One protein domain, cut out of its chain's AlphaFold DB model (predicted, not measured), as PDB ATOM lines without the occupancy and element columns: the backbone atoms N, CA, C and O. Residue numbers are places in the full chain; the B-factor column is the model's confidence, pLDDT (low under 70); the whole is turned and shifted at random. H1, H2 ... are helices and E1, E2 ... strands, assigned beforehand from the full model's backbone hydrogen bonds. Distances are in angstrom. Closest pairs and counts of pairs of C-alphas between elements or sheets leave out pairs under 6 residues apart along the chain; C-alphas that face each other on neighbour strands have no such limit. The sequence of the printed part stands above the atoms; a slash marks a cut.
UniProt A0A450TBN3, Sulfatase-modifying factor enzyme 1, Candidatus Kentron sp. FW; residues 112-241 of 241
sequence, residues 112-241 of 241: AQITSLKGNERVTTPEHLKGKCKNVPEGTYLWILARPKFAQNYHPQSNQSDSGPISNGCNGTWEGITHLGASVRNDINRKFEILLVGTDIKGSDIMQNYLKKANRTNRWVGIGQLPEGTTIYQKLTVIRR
ATOM      1  N   ALA A 112      18.105  34.942 -35.217       95.50
ATOM      2  CA  ALA A 112      17.466  34.582 -36.474       95.50
ATOM      3  C   ALA A 112      16.355  35.588 -36.791       95.50
ATOM      4  O   ALA A 112      15.683  36.084 -35.892       95.50
ATOM      5  N   GLN A 113      16.197  35.931 -38.065       97.06
ATOM      6  CA  GLN A 113      15.219  36.915 -38.519       97.06
ATOM      7  C   GLN A 113      14.741  36.605 -39.934       97.06
ATOM      8  O   GLN A 113      15.521  36.192 -40.790       97.06
ATOM      9  N   ILE A 114      13.466  36.861 -40.178       97.31
ATOM     10  CA  ILE A 114      12.817  36.941 -41.478       97.31
ATOM     11  C   ILE A 114      13.178  38.299 -42.088       97.31
ATOM     12  O   ILE A 114      13.013  39.340 -41.453       97.31
ATOM     13  N   THR A 115      13.687  38.292 -43.318       96.38
ATOM     14  CA  THR A 115      14.103  39.503 -44.043       96.38
ATOM     15  C   THR A 115      13.266  39.779 -45.286       96.38
ATOM     16  O   THR A 115      13.319  40.891 -45.800       96.38
ATOM     17  N   SER A 116      12.520  38.791 -45.790       94.38
ATOM     18  CA  SER A 116      11.685  38.938 -46.991       94.38
ATOM     19  C   SER A 116      10.344  39.630 -46.752       94.38
ATOM     20  O   SER A 116       9.712  40.023 -47.720       94.38
ATOM     21  N   LEU A 117       9.906  39.766 -45.496       93.00
ATOM     22  CA  LEU A 117       8.613  40.351 -45.136       93.00
ATOM     23  C   LEU A 117       8.752  41.367 -44.009       93.00
ATOM     24  O   LEU A 117       9.597  41.226 -43.120       93.00
ATOM     25  N   LYS A 118       7.858  42.356 -44.011       89.88
ATOM     26  CA  LYS A 118       7.704  43.330 -42.925       89.88
ATOM     27  C   LYS A 118       6.359  43.164 -42.215       89.88
ATOM     28  O   LYS A 118       5.418  42.546 -42.709       89.88
ATOM     29  N   GLY A 119       6.265  43.724 -41.010       86.12
ATOM     30  CA  GLY A 119       5.012  43.742 -40.256       86.12
ATOM     31  C   GLY A 119       3.905  44.507 -40.992       86.12
ATOM     32  O   GLY A 119       4.148  45.563 -41.567       86.12
ATOM     33  N   ASN A 120       2.683  43.980 -40.918       87.81
ATOM     34  CA  ASN A 120       1.446  44.453 -41.545       87.81
ATOM     35  C   ASN A 120       1.433  44.448 -43.083       87.81
ATOM     36  O   ASN A 120       0.541  45.041 -43.690       87.81
ATOM     37  N   GLU A 121       2.371  43.748 -43.713       91.06
ATOM     38  CA  GLU A 121       2.391  43.572 -45.161       91.06
ATOM     39  C   GLU A 121       1.237  42.674 -45.647       91.06
ATOM     40  O   GLU A 121       0.764  41.787 -44.925       91.06
ATOM     41  N   ARG A 122       0.757  42.932 -46.871       92.06
ATOM     42  CA  ARG A 122      -0.280  42.134 -47.537       92.06
ATOM     43  C   ARG A 122       0.369  41.019 -48.352       92.06
ATOM     44  O   ARG A 122       1.059  41.315 -49.320       92.06
ATOM     45  N   VAL A 123       0.094  39.765 -48.001       91.00
ATOM     46  CA  VAL A 123       0.815  38.593 -48.531       91.00
ATOM     47  C   VAL A 123      -0.096  37.567 -49.203       91.00
ATOM     48  O   VAL A 123      -1.275  37.413 -48.851       91.00
ATOM     49  N   THR A 124       0.465  36.857 -50.181       90.31
ATOM     50  CA  THR A 124      -0.211  35.771 -50.903       90.31
ATOM     51  C   THR A 124      -0.139  34.446 -50.135       90.31
ATOM     52  O   THR A 124       0.388  34.391 -49.025       90.31
ATOM     53  N   THR A 125      -0.744  33.373 -50.659       88.81
ATOM     54  CA  THR A 125      -0.499  32.021 -50.143       88.81
ATOM     55  C   THR A 125      -0.338  31.017 -51.292       88.81
ATOM     56  O   THR A 125      -1.164  31.050 -52.208       88.81
ATOM     57  N   PRO A 126       0.688  30.142 -51.266       92.81
ATOM     58  CA  PRO A 126       1.811  30.138 -50.317       92.81
ATOM     59  C   PRO A 126       2.685  31.398 -50.422       92.81
ATOM     60  O   PRO A 126       2.728  32.042 -51.464       92.81
ATOM     61  N   GLU A 127       3.370  31.745 -49.333       94.06
ATOM     62  CA  GLU A 127       4.343  32.839 -49.293       94.06
ATOM     63  C   GLU A 127       5.742  32.267 -49.033       94.06
ATOM     64  O   GLU A 127       5.949  31.523 -48.067       94.06
ATOM     65  N   HIS A 128       6.702  32.605 -49.896       96.00
ATOM     66  CA  HIS A 128       8.090  32.174 -49.756       96.00
ATOM     67  C   HIS A 128       8.852  33.137 -48.848       96.00
ATOM     68  O   HIS A 128       8.878  34.347 -49.064       96.00
ATOM     69  N   LEU A 129       9.504  32.589 -47.828       96.81
ATOM     70  CA  LEU A 129      10.207  33.361 -46.816       96.81
ATOM     71  C   LEU A 129      11.712  33.229 -46.999       96.81
ATOM     72  O   LEU A 129      12.226  32.140 -47.248       96.81
ATOM     73  N   LYS A 130      12.423  34.337 -46.812       97.31
ATOM     74  CA  LYS A 130      13.881  34.362 -46.701       97.31
ATOM     75  C   LYS A 130      14.273  35.066 -45.424       97.31
ATOM     76  O   LYS A 130      13.632  36.043 -45.018       97.31
ATOM     77  N   GLY A 131      15.362  34.617 -44.826       97.25
ATOM     78  CA  GLY A 131      15.883  35.238 -43.628       97.25
ATOM     79  C   GLY A 131      17.371  35.052 -43.436       97.25
ATOM     80  O   GLY A 131      18.076  34.463 -44.255       97.25
ATOM     81  N   LYS A 132      17.846  35.617 -42.331       97.62
ATOM     82  CA  LYS A 132      19.238  35.560 -41.899       97.62
ATOM     83  C   LYS A 132      19.320  35.055 -40.474       97.62
ATOM     84  O   LYS A 132      18.424  35.288 -39.666       97.62
ATOM     85  N   CYS A 133      20.422  34.403 -40.168       96.19
ATOM     86  CA  CYS A 133      20.726  33.874 -38.856       96.19
ATOM     87  C   CYS A 133      22.220  34.031 -38.563       96.19
ATOM     88  O   CYS A 133      23.045  34.034 -39.477       96.19
ATOM     89  N   LYS A 134      22.574  34.185 -37.291       96.44
ATOM     90  CA  LYS A 134      23.960  34.301 -36.842       96.44
ATOM     91  C   LYS A 134      24.125  33.576 -35.517       96.44
ATOM     92  O   LYS A 134      23.400  33.880 -34.572       96.44
ATOM     93  N   ASN A 135      25.107  32.682 -35.445       94.56
ATOM     94  CA  ASN A 135      25.459  31.923 -34.241       94.56
ATOM     95  C   ASN A 135      24.296  31.101 -33.646       94.56
ATOM     96  O   ASN A 135      24.220  30.966 -32.427       94.56
ATOM     97  N   VAL A 136      23.362  30.592 -34.462       94.81
ATOM     98  CA  VAL A 136      22.356  29.632 -33.973       94.81
ATOM     99  C   VAL A 136      23.038  28.263 -33.880       94.81
ATOM    100  O   VAL A 136      23.483  27.765 -34.919       94.81
ATOM    101  N   PRO A 137      23.171  27.682 -32.677       92.75
ATOM    102  CA  PRO A 137      23.949  26.467 -32.483       92.75
ATOM    103  C   PRO A 137      23.260  25.248 -33.098       92.75
ATOM    104  O   PRO A 137      22.031  25.183 -33.186       92.75
ATOM    105  N   GLU A 138      24.065  24.263 -33.490       93.00
ATOM    106  CA  GLU A 138      23.574  22.925 -33.806       93.00
ATOM    107  C   GLU A 138      22.816  22.335 -32.602       93.00
ATOM    108  O   GLU A 138      23.125  22.627 -31.446       93.00
ATOM    109  N   GLY A 139      21.765  21.567 -32.875       91.75
ATOM    110  CA  GLY A 139      20.762  21.140 -31.898       91.75
ATOM    111  C   GLY A 139      19.584  22.109 -31.766       91.75
ATOM    112  O   GLY A 139      18.595  21.762 -31.125       91.75
ATOM    113  N   THR A 140      19.651  23.297 -32.386       96.00
ATOM    114  CA  THR A 140      18.501  24.207 -32.514       96.00
ATOM    115  C   THR A 140      17.852  24.066 -33.884       96.00
ATOM    116  O   THR A 140      18.406  24.497 -34.895       96.00
ATOM    117  N   TYR A 141      16.644  23.519 -33.914       97.50
ATOM    118  CA  TYR A 141      15.886  23.297 -35.137       97.50
ATOM    119  C   TYR A 141      14.989  24.493 -35.426       97.50
ATOM    120  O   TYR A 141      14.104  24.817 -34.632       97.50
ATOM    121  N   LEU A 142      15.238  25.174 -36.546       98.00
ATOM    122  CA  LEU A 142      14.489  26.365 -36.932       98.00
ATOM    123  C   LEU A 142      13.191  26.003 -37.654       98.00
ATOM    124  O   LEU A 142      13.192  25.217 -38.597       98.00
ATOM    125  N   TRP A 143      12.096  26.643 -37.255       98.50
ATOM    126  CA  TRP A 143      10.761  26.413 -37.799       98.50
ATOM    127  C   TRP A 143      10.033  27.722 -38.095       98.50
ATOM    128  O   TRP A 143      10.155  28.702 -37.355       98.50
ATOM    129  N   ILE A 144       9.218  27.705 -39.153       98.38
ATOM    130  CA  ILE A 144       8.168  28.701 -39.368       98.38
ATOM    131  C   ILE A 144       6.852  28.141 -38.844       98.38
ATOM    132  O   ILE A 144       6.493  27.003 -39.139       98.38
ATOM    133  N   LEU A 145       6.104  28.957 -38.102       97.88
ATOM    134  CA  LEU A 145       4.733  28.653 -37.713       97.88
ATOM    135  C   LEU A 145       3.804  29.765 -38.183       97.88
ATOM    136  O   LEU A 145       4.062  30.945 -37.945       97.88
ATOM    137  N   ALA A 146       2.698  29.376 -38.805       96.19
ATOM    138  CA  ALA A 146       1.576  30.261 -39.073       96.19
ATOM    139  C   ALA A 146       0.559  30.152 -37.933       96.19
ATOM    140  O   ALA A 146       0.236  29.056 -37.485       96.19
ATOM    141  N   ARG A 147       0.021  31.276 -37.468       94.31
ATOM    142  CA  ARG A 147      -1.068  31.313 -36.490       94.31
ATOM    143  C   ARG A 147      -2.112  32.339 -36.923       94.31
ATOM    144  O   ARG A 147      -1.821  33.536 -36.908       94.31
ATOM    145  N   PRO A 148      -3.327  31.931 -37.305       90.62
ATOM    146  CA  PRO A 148      -4.402  32.883 -37.562       90.62
ATOM    147  C   PRO A 148      -4.726  33.661 -36.280       90.62
ATOM    148  O   PRO A 148      -4.881  33.048 -35.236       90.62
ATOM    149  N   LYS A 149      -4.883  34.993 -36.308       86.31
ATOM    150  CA  LYS A 149      -5.193  35.754 -35.070       86.31
ATOM    151  C   LYS A 149      -6.582  35.470 -34.484       86.31
ATOM    152  O   LYS A 149      -6.863  35.875 -33.363       86.31
ATOM    153  N   PHE A 150      -7.439  34.804 -35.250       78.56
ATOM    154  CA  PHE A 150      -8.778  34.375 -34.849       78.56
ATOM    155  C   PHE A 150      -8.820  32.921 -34.347       78.56
ATOM    156  O   PHE A 150      -9.868  32.476 -33.895       78.56
ATOM    157  N   ALA A 151      -7.705  32.189 -34.424       76.44
ATOM    158  CA  ALA A 151      -7.575  30.818 -33.942       76.44
ATOM    159  C   ALA A 151      -6.395  30.719 -32.966       76.44
ATOM    160  O   ALA A 151      -5.420  31.464 -33.059       76.44
ATOM    161  N   GLN A 152      -6.465  29.810 -31.993       75.44
ATOM    162  CA  GLN A 152      -5.403  29.731 -30.987       75.44
ATOM    163  C   GLN A 152      -4.221  28.855 -31.405       75.44
ATOM    164  O   GLN A 152      -3.129  29.079 -30.883       75.44
ATOM    165  N   ASN A 153      -4.403  27.951 -32.368       89.56
ATOM    166  CA  ASN A 153      -3.416  26.926 -32.699       89.56
ATOM    167  C   ASN A 153      -2.286  27.448 -33.596       89.56
ATOM    168  O   ASN A 153      -2.465  28.346 -34.421       89.56
ATOM    169  N   TYR A 154      -1.111  26.849 -33.438       95.06
ATOM    170  CA  TYR A 154       0.071  27.105 -34.246       95.06
ATOM    171  C   TYR A 154       0.181  26.051 -35.342       95.06
ATOM    172  O   TYR A 154       0.015  24.864 -35.093       95.06
ATOM    173  N   HIS A 155       0.507  26.458 -36.558       96.44
ATOM    174  CA  HIS A 155       0.631  25.555 -37.694       96.44
ATOM    175  C   HIS A 155       2.083  25.572 -38.169       96.44
ATOM    176  O   HIS A 155       2.440  26.470 -38.939       96.44
ATOM    177  N   PRO A 156       2.925  24.620 -37.717       97.88
ATOM    178  CA  PRO A 156       4.246  24.403 -38.294       97.88
ATOM    179  C   PRO A 156       4.184  24.327 -39.817       97.88
ATOM    180  O   PRO A 156       3.211  23.818 -40.371       97.88
ATOM    181  N   GLN A 157       5.197  24.874 -40.477       97.50
ATOM    182  CA  GLN A 157       5.311  24.949 -41.928       97.50
ATOM    183  C   GLN A 157       6.631  24.324 -42.366       97.50
ATOM    184  O   GLN A 157       7.658  24.509 -41.714       97.50
ATOM    185  N   SER A 158       6.601  23.619 -43.492       96.44
ATOM    186  CA  SER A 158       7.788  23.056 -44.124       96.44
ATOM    187  C   SER A 158       7.583  22.972 -45.632       96.44
ATOM    188  O   SER A 158       6.477  22.713 -46.104       96.44
ATOM    189  N   ASN A 159       8.657  23.201 -46.377       92.81
ATOM    190  CA  ASN A 159       8.786  22.904 -47.803       92.81
ATOM    191  C   ASN A 159       9.755  21.735 -48.057       92.81
ATOM    192  O   ASN A 159      10.127  21.496 -49.203       92.81
ATOM    193  N   GLN A 160      10.186  21.035 -47.004       93.88
ATOM    194  CA  GLN A 160      11.090  19.896 -47.106       93.88
ATOM    195  C   GLN A 160      10.308  18.619 -47.427       93.88
ATOM    196  O   GLN A 160       9.176  18.436 -46.972       93.88
ATOM    197  N   SER A 161      10.920  17.708 -48.187       92.00
ATOM    198  CA  SER A 161      10.291  16.441 -48.593       92.00
ATOM    199  C   SER A 161       9.955  15.533 -47.406       92.00
ATOM    200  O   SER A 161       8.975  14.791 -47.444       92.00
ATOM    201  N   ASP A 162      10.723  15.624 -46.323       92.44
ATOM    202  CA  ASP A 162      10.520  14.885 -45.080       92.44
ATOM    203  C   ASP A 162       9.592  15.611 -44.086       92.44
ATOM    204  O   ASP A 162       9.358  15.114 -42.980       92.44
ATOM    205  N   SER A 163       9.042  16.770 -44.469       96.38
ATOM    206  CA  SER A 163       8.302  17.684 -43.588       96.38
ATOM    207  C   SER A 163       9.123  18.208 -42.400       96.38
ATOM    208  O   SER A 163       8.548  18.532 -41.363       96.38
ATOM    209  N   GLY A 164      10.451  18.241 -42.521       95.94
ATOM    210  CA  GLY A 164      11.378  18.653 -41.473       95.94
ATOM    211  C   GLY A 164      11.515  20.172 -41.290       95.94
ATOM    212  O   GLY A 164      10.844  20.953 -41.977       95.94
ATOM    213  N   PRO A 165      12.377  20.597 -40.349       97.81
ATOM    214  CA  PRO A 165      12.660  22.003 -40.064       97.81
ATOM    215  C   PRO A 165      13.342  22.721 -41.235       97.81
ATOM    216  O   PRO A 165      13.823  22.103 -42.180       97.81
ATOM    217  N   ILE A 166      13.454  24.046 -41.127       96.94
ATOM    218  CA  ILE A 166      14.258  24.879 -42.033       96.94
ATOM    219  C   ILE A 166      15.735  24.474 -41.964       96.94
ATOM    220  O   ILE A 166      16.411  24.396 -42.986       96.94
ATOM    221  N   SER A 167      16.252  24.277 -40.747       96.38
ATOM    222  CA  SER A 167      17.654  23.937 -40.508       96.38
ATOM    223  C   SER A 167      17.881  23.367 -39.105       96.38
ATOM    224  O   SER A 167      17.063  23.575 -38.207       96.38
ATOM    225  N   ASN A 168      19.015  22.683 -38.919       95.62
ATOM    226  CA  ASN A 168      19.598  22.327 -37.623       95.62
ATOM    227  C   ASN A 168      20.827  23.219 -37.387       95.62
ATOM    228  O   ASN A 168      21.850  23.053 -38.050       95.62
ATOM    229  N   GLY A 169      20.712  24.202 -36.496       93.75
ATOM    230  CA  GLY A 169      21.666  25.306 -36.418       93.75
ATOM    231  C   GLY A 169      21.572  26.239 -37.628       93.75
ATOM    232  O   GLY A 169      20.886  25.956 -38.615       93.75
ATOM    233  N   CYS A 170      22.191  27.418 -37.533       94.69
ATOM    234  CA  CYS A 170      22.134  28.410 -38.608       94.69
ATOM    235  C   CYS A 170      23.184  29.529 -38.439       94.69
ATOM    236  O   CYS A 170      23.195  30.258 -37.440       94.69
ATOM    237  N   ASN A 171      24.030  29.722 -39.457       95.19
ATOM    238  CA  ASN A 171      24.946  30.860 -39.559       95.19
ATOM    239  C   ASN A 171      25.059  31.331 -41.020       95.19
ATOM    240  O   ASN A 171      25.897  30.847 -41.775       95.19
ATOM    241  N   GLY A 172      24.175  32.238 -41.437       96.19
ATOM    242  CA  GLY A 172      24.037  32.650 -42.833       96.19
ATOM    243  C   GLY A 172      22.602  33.022 -43.197       96.19
ATOM    244  O   GLY A 172      21.936  33.764 -42.474       96.19
ATOM    245  N   THR A 173      22.137  32.537 -44.344       97.50
ATOM    246  CA  THR A 173      20.770  32.733 -44.843       97.50
ATOM    247  C   THR A 173      19.977  31.439 -44.782       97.50
ATOM    248  O   THR A 173      20.546  30.359 -44.900       97.50
ATOM    249  N   TRP A 174      18.662  31.558 -44.659       96.44
ATOM    250  CA  TRP A 174      17.738  30.434 -44.719       96.44
ATOM    251  C   TRP A 174      16.537  30.784 -45.600       96.44
ATOM    252  O   TRP A 174      16.202  31.962 -45.771       96.44
ATOM    253  N   GLU A 175      15.889  29.759 -46.144       96.88
ATOM    254  CA  GLU A 175      14.666  29.882 -46.937       96.88
ATOM    255  C   GLU A 175      13.576  28.975 -46.363       96.88
ATOM    256  O   GLU A 175      13.860  27.915 -45.813       96.88
ATOM    257  N   GLY A 176      12.323  29.403 -46.460       95.81
ATOM    258  CA  GLY A 176      11.180  28.668 -45.937       95.81
ATOM    259  C   GLY A 176       9.888  29.032 -46.655       95.81
ATOM    260  O   GLY A 176       9.878  29.783 -47.631       95.81
ATOM    261  N   ILE A 177       8.778  28.501 -46.157       96.44
ATOM    262  CA  ILE A 177       7.447  28.722 -46.721       96.44
ATOM    263  C   ILE A 177       6.437  28.956 -45.603       96.44
ATOM    264  O   ILE A 177       6.627  28.499 -44.476       96.44
ATOM    265  N   THR A 178       5.342  29.639 -45.918       95.00
ATOM    266  CA  THR A 178       4.167  29.677 -45.051       95.00
ATOM    267  C   THR A 178       2.868  29.657 -45.849       95.00
ATOM    268  O   THR A 178       2.724  30.346 -46.863       95.00
ATOM    269  N   HIS A 179       1.910  28.859 -45.382       93.50
ATOM    270  CA  HIS A 179       0.543  28.829 -45.888       93.50
ATOM    271  C   HIS A 179      -0.374  29.565 -44.909       93.50
ATOM    272  O   HIS A 179      -0.363  29.304 -43.706       93.50
ATOM    273  N   LEU A 180      -1.155  30.515 -45.423       90.62
ATOM    274  CA  LEU A 180      -1.959  31.440 -44.632       90.62
ATOM    275  C   LEU A 180      -3.430  31.301 -45.023       90.62
ATOM    276  O   LEU A 180      -3.848  31.764 -46.086       90.62
ATOM    277  N   GLY A 181      -4.199  30.687 -44.126       81.38
ATOM    278  CA  GLY A 181      -5.620  30.400 -44.316       81.38
ATOM    279  C   GLY A 181      -5.879  28.994 -44.855       81.38
ATOM    280  O   GLY A 181      -4.961  28.269 -45.231       81.38
ATOM    281  N   ALA A 182      -7.154  28.602 -44.858       69.75
ATOM    282  CA  ALA A 182      -7.584  27.265 -45.278       69.75
ATOM    283  C   ALA A 182      -7.907  27.161 -46.784       69.75
ATOM    284  O   ALA A 182      -8.089  26.059 -47.299       69.75
ATOM    285  N   SER A 183      -8.018  28.285 -47.506       63.72
ATOM    286  CA  SER A 183      -8.236  28.294 -48.960       63.72
ATOM    287  C   SER A 183      -7.725  29.582 -49.617       63.72
ATOM    288  O   SER A 183      -7.402  30.558 -48.946       63.72
ATOM    289  N   VAL A 184      -7.678  29.604 -50.954       58.72
ATOM    290  CA  VAL A 184      -7.231  30.769 -51.744       58.72
ATOM    291  C   VAL A 184      -8.187  31.968 -51.617       58.72
ATOM    292  O   VAL A 184      -7.765  33.103 -51.825       58.72
ATOM    293  N   ARG A 185      -9.463  31.737 -51.272       59.50
ATOM    294  CA  ARG A 185     -10.506  32.783 -51.196       59.50
ATOM    295  C   ARG A 185     -11.009  33.049 -49.781       59.50
ATOM    296  O   ARG A 185     -11.520  34.133 -49.508       59.50
ATOM    297  N   ASN A 186     -10.875  32.071 -48.894       63.19
ATOM    298  CA  ASN A 186     -11.279  32.211 -47.507       63.19
ATOM    299  C   ASN A 186     -10.168  32.953 -46.756       63.19
ATOM    300  O   ASN A 186      -8.989  32.766 -47.035       63.19
ATOM    301  N   ASP A 187     -10.548  33.819 -45.821       80.62
ATOM    302  CA  ASP A 187      -9.634  34.590 -44.967       80.62
ATOM    303  C   ASP A 187      -8.910  35.794 -45.605       80.62
ATOM    304  O   ASP A 187      -8.031  36.370 -44.961       80.62
ATOM    305  N   ILE A 188      -9.306  36.257 -46.801       83.94
ATOM    306  CA  ILE A 188      -8.832  37.546 -47.351       83.94
ATOM    307  C   ILE A 188      -9.087  38.674 -46.333       83.94
ATOM    308  O   ILE A 188     -10.122  38.717 -45.668       83.94
ATOM    309  N   ASN A 189      -8.127  39.591 -46.195       87.81
ATOM    310  CA  ASN A 189      -8.081  40.676 -45.206       87.81
ATOM    311  C   ASN A 189      -7.970  40.238 -43.732       87.81
ATOM    312  O   ASN A 189      -7.898  41.102 -42.853       87.81
ATOM    313  N   ARG A 190      -7.906  38.936 -43.420       90.12
ATOM    314  CA  ARG A 190      -7.651  38.483 -42.045       90.12
ATOM    315  C   ARG A 190      -6.171  38.582 -41.690       90.12
ATOM    316  O   ARG A 190      -5.290  38.555 -42.551       90.12
ATOM    317  N   LYS A 191      -5.906  38.718 -40.389       91.88
ATOM    318  CA  LYS A 191      -4.557  38.841 -39.827       91.88
ATOM    319  C   LYS A 191      -4.020  37.481 -39.401       91.88
ATOM    320  O   LYS A 191      -4.700  36.730 -38.701       91.88
ATOM    321  N   PHE A 192      -2.767  37.233 -39.749       93.94
ATOM    322  CA  PHE A 192      -2.023  36.040 -39.366       93.94
ATOM    323  C   PHE A 192      -0.720  36.452 -38.686       93.94
ATOM    324  O   PHE A 192      -0.133  37.479 -39.023       93.94
ATOM    325  N   GLU A 193      -0.278  35.669 -37.711       95.50
ATOM    326  CA  GLU A 193       1.068  35.741 -37.157       95.50
ATOM    327  C   GLU A 193       1.953  34.709 -37.854       95.50
ATOM    328  O   GLU A 193       1.588  33.540 -37.957       95.50
ATOM    329  N   ILE A 194       3.122  35.144 -38.306       97.25
ATOM    330  CA  ILE A 194       4.219  34.279 -38.725       97.25
ATOM    331  C   ILE A 194       5.251  34.320 -37.603       97.25
ATOM    332  O   ILE A 194       5.714  35.398 -37.220       97.25
ATOM    333  N   LEU A 195       5.590  33.158 -37.060       97.81
ATOM    334  CA  LEU A 195       6.603  33.004 -36.027       97.81
ATOM    335  C   LEU A 195       7.807  32.272 -36.611       97.81
ATOM    336  O   LEU A 195       7.645  31.230 -37.237       97.81
ATOM    337  N   LEU A 196       8.999  32.806 -36.362       98.12
ATOM    338  CA  LEU A 196      10.260  32.092 -36.515       98.12
ATOM    339  C   LEU A 196      10.688  31.617 -35.132       98.12
ATOM    340  O   LEU A 196      10.894  32.439 -34.233       98.12
ATOM    341  N   VAL A 197      10.816  30.307 -34.960       97.75
ATOM    342  CA  VAL A 197      11.164  29.702 -33.670       97.75
ATOM    343  C   VAL A 197      12.324  28.724 -33.812       97.75
ATOM    344  O   VAL A 197      12.584  28.224 -34.901       97.75
ATOM    345  N   GLY A 198      13.009  28.466 -32.703       97.38
ATOM    346  CA  GLY A 198      13.967  27.381 -32.536       97.38
ATOM    347  C   GLY A 198      13.493  26.418 -31.457       97.38
ATOM    348  O   GLY A 198      13.029  26.866 -30.406       97.38
ATOM    349  N   THR A 199      13.626  25.118 -31.695       96.31
ATOM    350  CA  THR A 199      13.350  24.065 -30.704       96.31
ATOM    351  C   THR A 199      14.534  23.121 -30.557       96.31
ATOM    352  O   THR A 199      15.424  23.103 -31.405       96.31
ATOM    353  N   ASP A 200      14.522  22.296 -29.512       94.31
ATOM    354  CA  ASP A 200      15.360  21.101 -29.459       94.31
ATOM    355  C   ASP A 200      14.810  20.006 -30.399       94.31
ATOM    356  O   ASP A 200      13.803  20.201 -31.098       94.31
ATOM    357  N   ILE A 201      15.470  18.844 -30.423       93.75
ATOM    358  CA  ILE A 201      15.047  17.711 -31.258       93.75
ATOM    359  C   ILE A 201      13.644  17.215 -30.886       93.75
ATOM    360  O   ILE A 201      12.838  16.952 -31.772       93.75
ATOM    361  N   LYS A 202      13.299  17.178 -29.592       92.69
ATOM    362  CA  LYS A 202      11.985  16.707 -29.127       92.69
ATOM    363  C   LYS A 202      10.864  17.620 -29.617       92.69
ATOM    364  O   LYS A 202       9.834  17.140 -30.089       92.69
ATOM    365  N   GLY A 203      11.061  18.935 -29.537       91.75
ATOM    366  CA  GLY A 203      10.121  19.906 -30.087       91.75
ATOM    367  C   GLY A 203      10.026  19.831 -31.610       91.75
ATOM    368  O   GLY A 203       8.924  19.929 -32.155       91.75
ATOM    369  N   SER A 204      11.149  19.579 -32.287       96.38
ATOM    370  CA  SER A 204      11.187  19.410 -33.741       96.38
ATOM    371  C   SER A 204      10.402  18.173 -34.183       96.38
ATOM    372  O   SER A 204       9.595  18.255 -35.110       96.38
ATOM    373  N   ASP A 205      10.548  17.058 -33.465       95.06
ATOM    374  CA  ASP A 205       9.812  15.819 -33.723       95.06
ATOM    375  C   ASP A 205       8.300  16.020 -33.588       95.06
ATOM    376  O   ASP A 205       7.532  15.517 -34.409       95.06
ATOM    377  N   ILE A 206       7.841  16.795 -32.597       93.81
ATOM    378  CA  ILE A 206       6.414  17.129 -32.440       93.81
ATOM    379  C   ILE A 206       5.890  17.855 -33.686       93.81
ATOM    380  O   ILE A 206       4.840  17.486 -34.224       93.81
ATOM    381  N   MET A 207       6.619  18.866 -34.169       97.06
ATOM    382  CA  MET A 207       6.214  19.655 -35.337       97.06
ATOM    383  C   MET A 207       6.238  18.833 -36.631       97.06
ATOM    384  O   MET A 207       5.277  18.873 -37.406       97.06
ATOM    385  N   GLN A 208       7.286  18.036 -36.842       96.94
ATOM    386  CA  GLN A 208       7.413  17.174 -38.016       96.94
ATOM    387  C   GLN A 208       6.351  16.065 -38.023       96.94
ATOM    388  O   GLN A 208       5.743  15.792 -39.060       96.94
ATOM    389  N   ASN A 209       6.064  15.451 -36.872       94.12
ATOM    390  CA  ASN A 209       5.019  14.432 -36.755       94.12
ATOM    391  C   ASN A 209       3.622  15.007 -36.999       94.12
ATOM    392  O   ASN A 209       2.801  14.359 -37.656       94.12
ATOM    393  N   TYR A 210       3.355  16.231 -36.527       95.56
ATOM    394  CA  TYR A 210       2.134  16.956 -36.876       95.56
ATOM    395  C   TYR A 210       2.001  17.108 -38.397       95.56
ATOM    396  O   TYR A 210       0.967  16.734 -38.948       95.56
ATOM    397  N   LEU A 211       3.046  17.582 -39.085       95.62
ATOM    398  CA  LEU A 211       3.013  17.777 -40.537       95.62
ATOM    399  C   LEU A 211       2.824  16.464 -41.302       95.62
ATOM    400  O   LEU A 211       1.978  16.389 -42.191       95.62
ATOM    401  N   LYS A 212       3.541  15.400 -40.920       93.88
ATOM    402  CA  LYS A 212       3.373  14.062 -41.509       93.88
ATOM    403  C   LYS A 212       1.938  13.555 -41.348       93.88
ATOM    404  O   LYS A 212       1.352  13.047 -42.307       93.88
ATOM    405  N   LYS A 213       1.342  13.720 -40.159       91.69
ATOM    406  CA  LYS A 213      -0.064  13.366 -39.903       91.69
ATOM    407  C   LYS A 213      -1.001  14.211 -40.769       91.69
ATOM    408  O   LYS A 213      -1.841  13.634 -41.452       91.69
ATOM    409  N   ALA A 214      -0.822  15.531 -40.782       90.56
ATOM    410  CA  ALA A 214      -1.664  16.468 -41.520       90.56
ATOM    411  C   ALA A 214      -1.655  16.201 -43.029       90.56
ATOM    412  O   ALA A 214      -2.726  16.141 -43.629       90.56
ATOM    413  N   ASN A 215      -0.480  15.944 -43.611       91.25
ATOM    414  CA  ASN A 215      -0.322  15.559 -45.015       91.25
ATOM    415  C   ASN A 215      -1.045  14.245 -45.330       91.25
ATOM    416  O   ASN A 215      -1.785  14.160 -46.305       91.25
ATOM    417  N   ARG A 216      -0.884  13.225 -44.475       93.06
ATOM    418  CA  ARG A 216      -1.534  11.919 -44.655       93.06
ATOM    419  C   ARG A 216      -3.059  12.003 -44.561       93.06
ATOM    420  O   ARG A 216      -3.752  11.299 -45.285       93.06
ATOM    421  N   THR A 217      -3.587  12.814 -43.644       90.06
ATOM    422  CA  THR A 217      -5.034  12.881 -43.371       90.06
ATOM    423  C   THR A 217      -5.741  14.045 -44.058       90.06
ATOM    424  O   THR A 217      -6.957  14.157 -43.937       90.06
ATOM    425  N   ASN A 218      -4.997  14.939 -44.712       88.44
ATOM    426  CA  ASN A 218      -5.461  16.238 -45.199       88.44
ATOM    427  C   ASN A 218      -6.232  17.049 -44.130       88.44
ATOM    428  O   ASN A 218      -7.287  17.623 -44.395       88.44
ATOM    429  N   ARG A 219      -5.733  17.045 -42.883       86.50
ATOM    430  CA  ARG A 219      -6.345  17.754 -41.741       86.50
ATOM    431  C   ARG A 219      -5.314  18.620 -41.033       86.50
ATOM    432  O   ARG A 219      -4.347  18.105 -40.482       86.50
ATOM    433  N   TRP A 220      -5.564  19.924 -40.998       89.06
ATOM    434  CA  TRP A 220      -4.595  20.946 -40.595       89.06
ATOM    435  C   TRP A 220      -5.017  21.656 -39.307       89.06
ATOM    436  O   TRP A 220      -5.242  22.862 -39.296       89.06
ATOM    437  N   VAL A 221      -5.154  20.906 -38.213       85.25
ATOM    438  CA  VAL A 221      -5.693  21.423 -36.937       85.25
ATOM    439  C   VAL A 221      -4.726  22.333 -36.168       85.25
ATOM    440  O   VAL A 221      -5.159  23.106 -35.318       85.25
ATOM    441  N   GLY A 222      -3.431  22.284 -36.484       88.88
ATOM    442  CA  GLY A 222      -2.374  22.945 -35.718       88.88
ATOM    443  C   GLY A 222      -2.084  22.271 -34.370       88.88
ATOM    444  O   GLY A 222      -2.760  21.334 -33.956       88.88
ATOM    445  N   ILE A 223      -1.055  22.757 -33.683       90.50
ATOM    446  CA  ILE A 223      -0.708  22.404 -32.304       90.50
ATOM    447  C   ILE A 223      -1.239  23.491 -31.362       90.50
ATOM    448  O   ILE A 223      -1.102  24.682 -31.646       90.50
ATOM    449  N   GLY A 224      -1.865  23.104 -30.249       86.75
ATOM    450  CA  GLY A 224      -2.484  24.062 -29.317       86.75
ATOM    451  C   GLY A 224      -1.474  24.906 -28.534       86.75
ATOM    452  O   GLY A 224      -1.754  26.044 -28.167       86.75
ATOM    453  N   GLN A 225      -0.273  24.370 -28.331       89.94
ATOM    454  CA  GLN A 225       0.818  25.013 -27.608       89.94
ATOM    455  C   GLN A 225       2.152  24.747 -28.303       89.94
ATOM    456  O   GLN A 225       2.319  23.732 -28.983       89.94
ATOM    457  N   LEU A 226       3.093  25.677 -28.148       92.00
ATOM    458  CA  LEU A 226       4.462  25.476 -28.613       92.00
ATOM    459  C   LEU A 226       5.134  24.383 -27.769       92.00
ATOM    460  O   LEU A 226       4.850  24.300 -26.572       92.00
ATOM    461  N   PRO A 227       6.035  23.574 -28.352       91.94
ATOM    462  CA  PRO A 227       6.826  22.627 -27.580       91.94
ATOM    463  C   PRO A 227       7.579  23.300 -26.429       91.94
ATOM    464  O   PRO A 227       7.991  24.461 -26.526       91.94
ATOM    465  N   GLU A 228       7.779  22.566 -25.341       86.00
ATOM    466  CA  GLU A 228       8.556  23.046 -24.200       86.00
ATOM    467  C   GLU A 228       9.974  23.460 -24.638       86.00
ATOM    468  O   GLU A 228      10.565  22.852 -25.528       86.00
ATOM    469  N   GLY A 229      10.502  24.547 -24.070       86.31
ATOM    470  CA  GLY A 229      11.829  25.064 -24.430       86.31
ATOM    471  C   GLY A 229      11.908  25.813 -25.769       86.31
ATOM    472  O   GLY A 229      12.990  26.277 -26.139       86.31
ATOM    473  N   THR A 230      10.790  25.995 -26.484       94.38
ATOM    474  CA  THR A 230      10.757  26.766 -27.741       94.38
ATOM    475  C   THR A 230      11.246  28.201 -27.531       94.38
ATOM    476  O   THR A 230      10.707  28.954 -26.721       94.38
ATOM    477  N   THR A 231      12.227  28.620 -28.331       95.31
ATOM    478  CA  THR A 231      12.694  30.007 -28.401       95.31
ATOM    479  C   THR A 231      12.039  30.713 -29.582       95.31
ATOM    480  O   THR A 231      12.195  30.290 -30.722       95.31
ATOM    481  N   ILE A 232      11.327  31.814 -29.338       96.56
ATOM    482  CA  ILE A 232      10.766  32.652 -30.407       96.56
ATOM    483  C   ILE A 232      11.821  33.682 -30.817       96.56
ATOM    484  O   ILE A 232      12.149  34.573 -30.037       96.56
ATOM    485  N   TYR A 233      12.328  33.580 -32.043       95.69
ATOM    486  CA  TYR A 233      13.291  34.536 -32.594       95.69
ATOM    487  C   TYR A 233      12.618  35.780 -33.159       95.69
ATOM    488  O   TYR A 233      13.110  36.893 -32.988       95.69
ATOM    489  N   GLN A 234      11.485  35.599 -33.837       96.44
ATOM    490  CA  GLN A 234      10.732  36.711 -34.395       96.44
ATOM    491  C   GLN A 234       9.254  36.368 -34.520       96.44
ATOM    492  O   GLN A 234       8.879  35.226 -34.787       96.44
ATOM    493  N   LYS A 235       8.415  37.391 -34.375       96.25
ATOM    494  CA  LYS A 235       6.987  37.343 -34.670       96.25
ATOM    495  C   LYS A 235       6.630  38.503 -35.592       96.25
ATOM    496  O   LYS A 235       6.920  39.654 -35.273       96.25
ATOM    497  N   LEU A 236       5.974  38.204 -36.707       95.38
ATOM    498  CA  LEU A 236       5.443  39.188 -37.647       95.38
ATOM    499  C   LEU A 236       3.934  39.009 -37.761       95.38
ATOM    500  O   LEU A 236       3.447  37.890 -37.855       95.38
ATOM    501  N   THR A 237       3.180  40.106 -37.758       96.00
ATOM    502  CA  THR A 237       1.768  40.075 -38.163       96.00
ATOM    503  C   THR A 237       1.686  40.452 -39.632       96.00
ATOM    504  O   THR A 237       2.292  41.442 -40.019       96.00
ATOM    505  N   VAL A 238       0.930  39.709 -40.430       94.62
ATOM    506  CA  VAL A 238       0.678  39.981 -41.853       94.62
ATOM    507  C   VAL A 238      -0.820  39.935 -42.138       94.62
ATOM    508  O   VAL A 238      -1.603  39.422 -41.330       94.62
ATOM    509  N   ILE A 239      -1.230  40.494 -43.273       91.94
ATOM    510  CA  ILE A 239      -2.623  40.515 -43.724       91.94
ATOM    511  C   ILE A 239      -2.730  39.654 -44.978       91.94
ATOM    512  O   ILE A 239      -1.952  39.815 -45.916       91.94
ATOM    513  N   ARG A 240      -3.708  38.750 -45.025       89.56
ATOM    514  CA  ARG A 240      -3.946  37.941 -46.221       89.56
ATOM    515  C   ARG A 240      -4.451  38.831 -47.364       89.56
ATOM    516  O   ARG A 240      -5.482  39.490 -47.208       89.56
ATOM    517  N   ARG A 241      -3.707  38.863 -48.473       87.31
ATOM    518  CA  ARG A 241      -4.072  39.562 -49.714       87.31
ATOM    519  C   ARG A 241      -5.125  38.801 -50.505       87.31
ATOM    520  O   ARG A 241      -4.974  37.562 -50.630       87.31
TER     521      ARG A 241
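What this domain is: This is residues 112 to 241 of the 241 residues of the protein "Sulfatase-modifying factor enzyme 1" of Candidatus Kentron sp. FW (UniProt A0A450TBN3). One strongly twisted sheet curls into a small barrel-like body, not fully closed, in which the long strand E2 folds back on itself and lends two sides; helix H1 packs outside, over E2 and E3. The 130 printed residues hold six named strands and one named helix, in the order E1 E2 E3 E4 E5 H1 E6, class mixed. The sheet is branched and its neighbours are antiparallel. The whole is compact, with a radius of gyration of the C-alphas of 13.7 A and spans of 39 by 32 by 25 A.

How they stand to each other: E2, residues 127 to 148, bends by 160 degrees at residue 130. On one side of it lie E1, residues 112 to 114 (N 113 to O 132, 2.8 A), and E5, residues 191 to 199 (N 145 to O 195, 2.9 A). On the other side lie E3, residues 155 to 157 (N 157 to O 144, 2.8 A), and E4, residues 167 to 178 (N 129 to O 176, 2.8 A). E1, E2 and E3 form a meander, each strand the antiparallel neighbour of the one before; E1 and E2 are a hairpin, as are E2 and E3. E6, residues 231 to 240, is the other neighbour of E5 (N 194 to O 236, 2.8 A). Residues 122 to 123 pair in parallel with 239 to 240 of E6. H1, residues 201 to 217, is on the sheet at a height of 9.6 A, along the strands; its closest C-alphas to E3 are Met 207 and Pro 156, 5.9 A. Every O i to N i+4 pair in H1 is within hydrogen-bond range.

Where its parts are: E1 begins at C-alpha 112 (17.466, 34.582, -36.474). E5 spans 24.9 A, H1 23.9 A and E6 25.6 A, ending at C-alpha 240 (-3.946, 37.941, -46.221).

The domain as a whole: The C-alphas farthest apart are those of Asn 135 and Arg 185, 39.8 A. The printed part has no cut. The links E1 to E2, E4 to E5 and H1 to E6 are long. Residues 182 to 186 are under 70 in pLDDT.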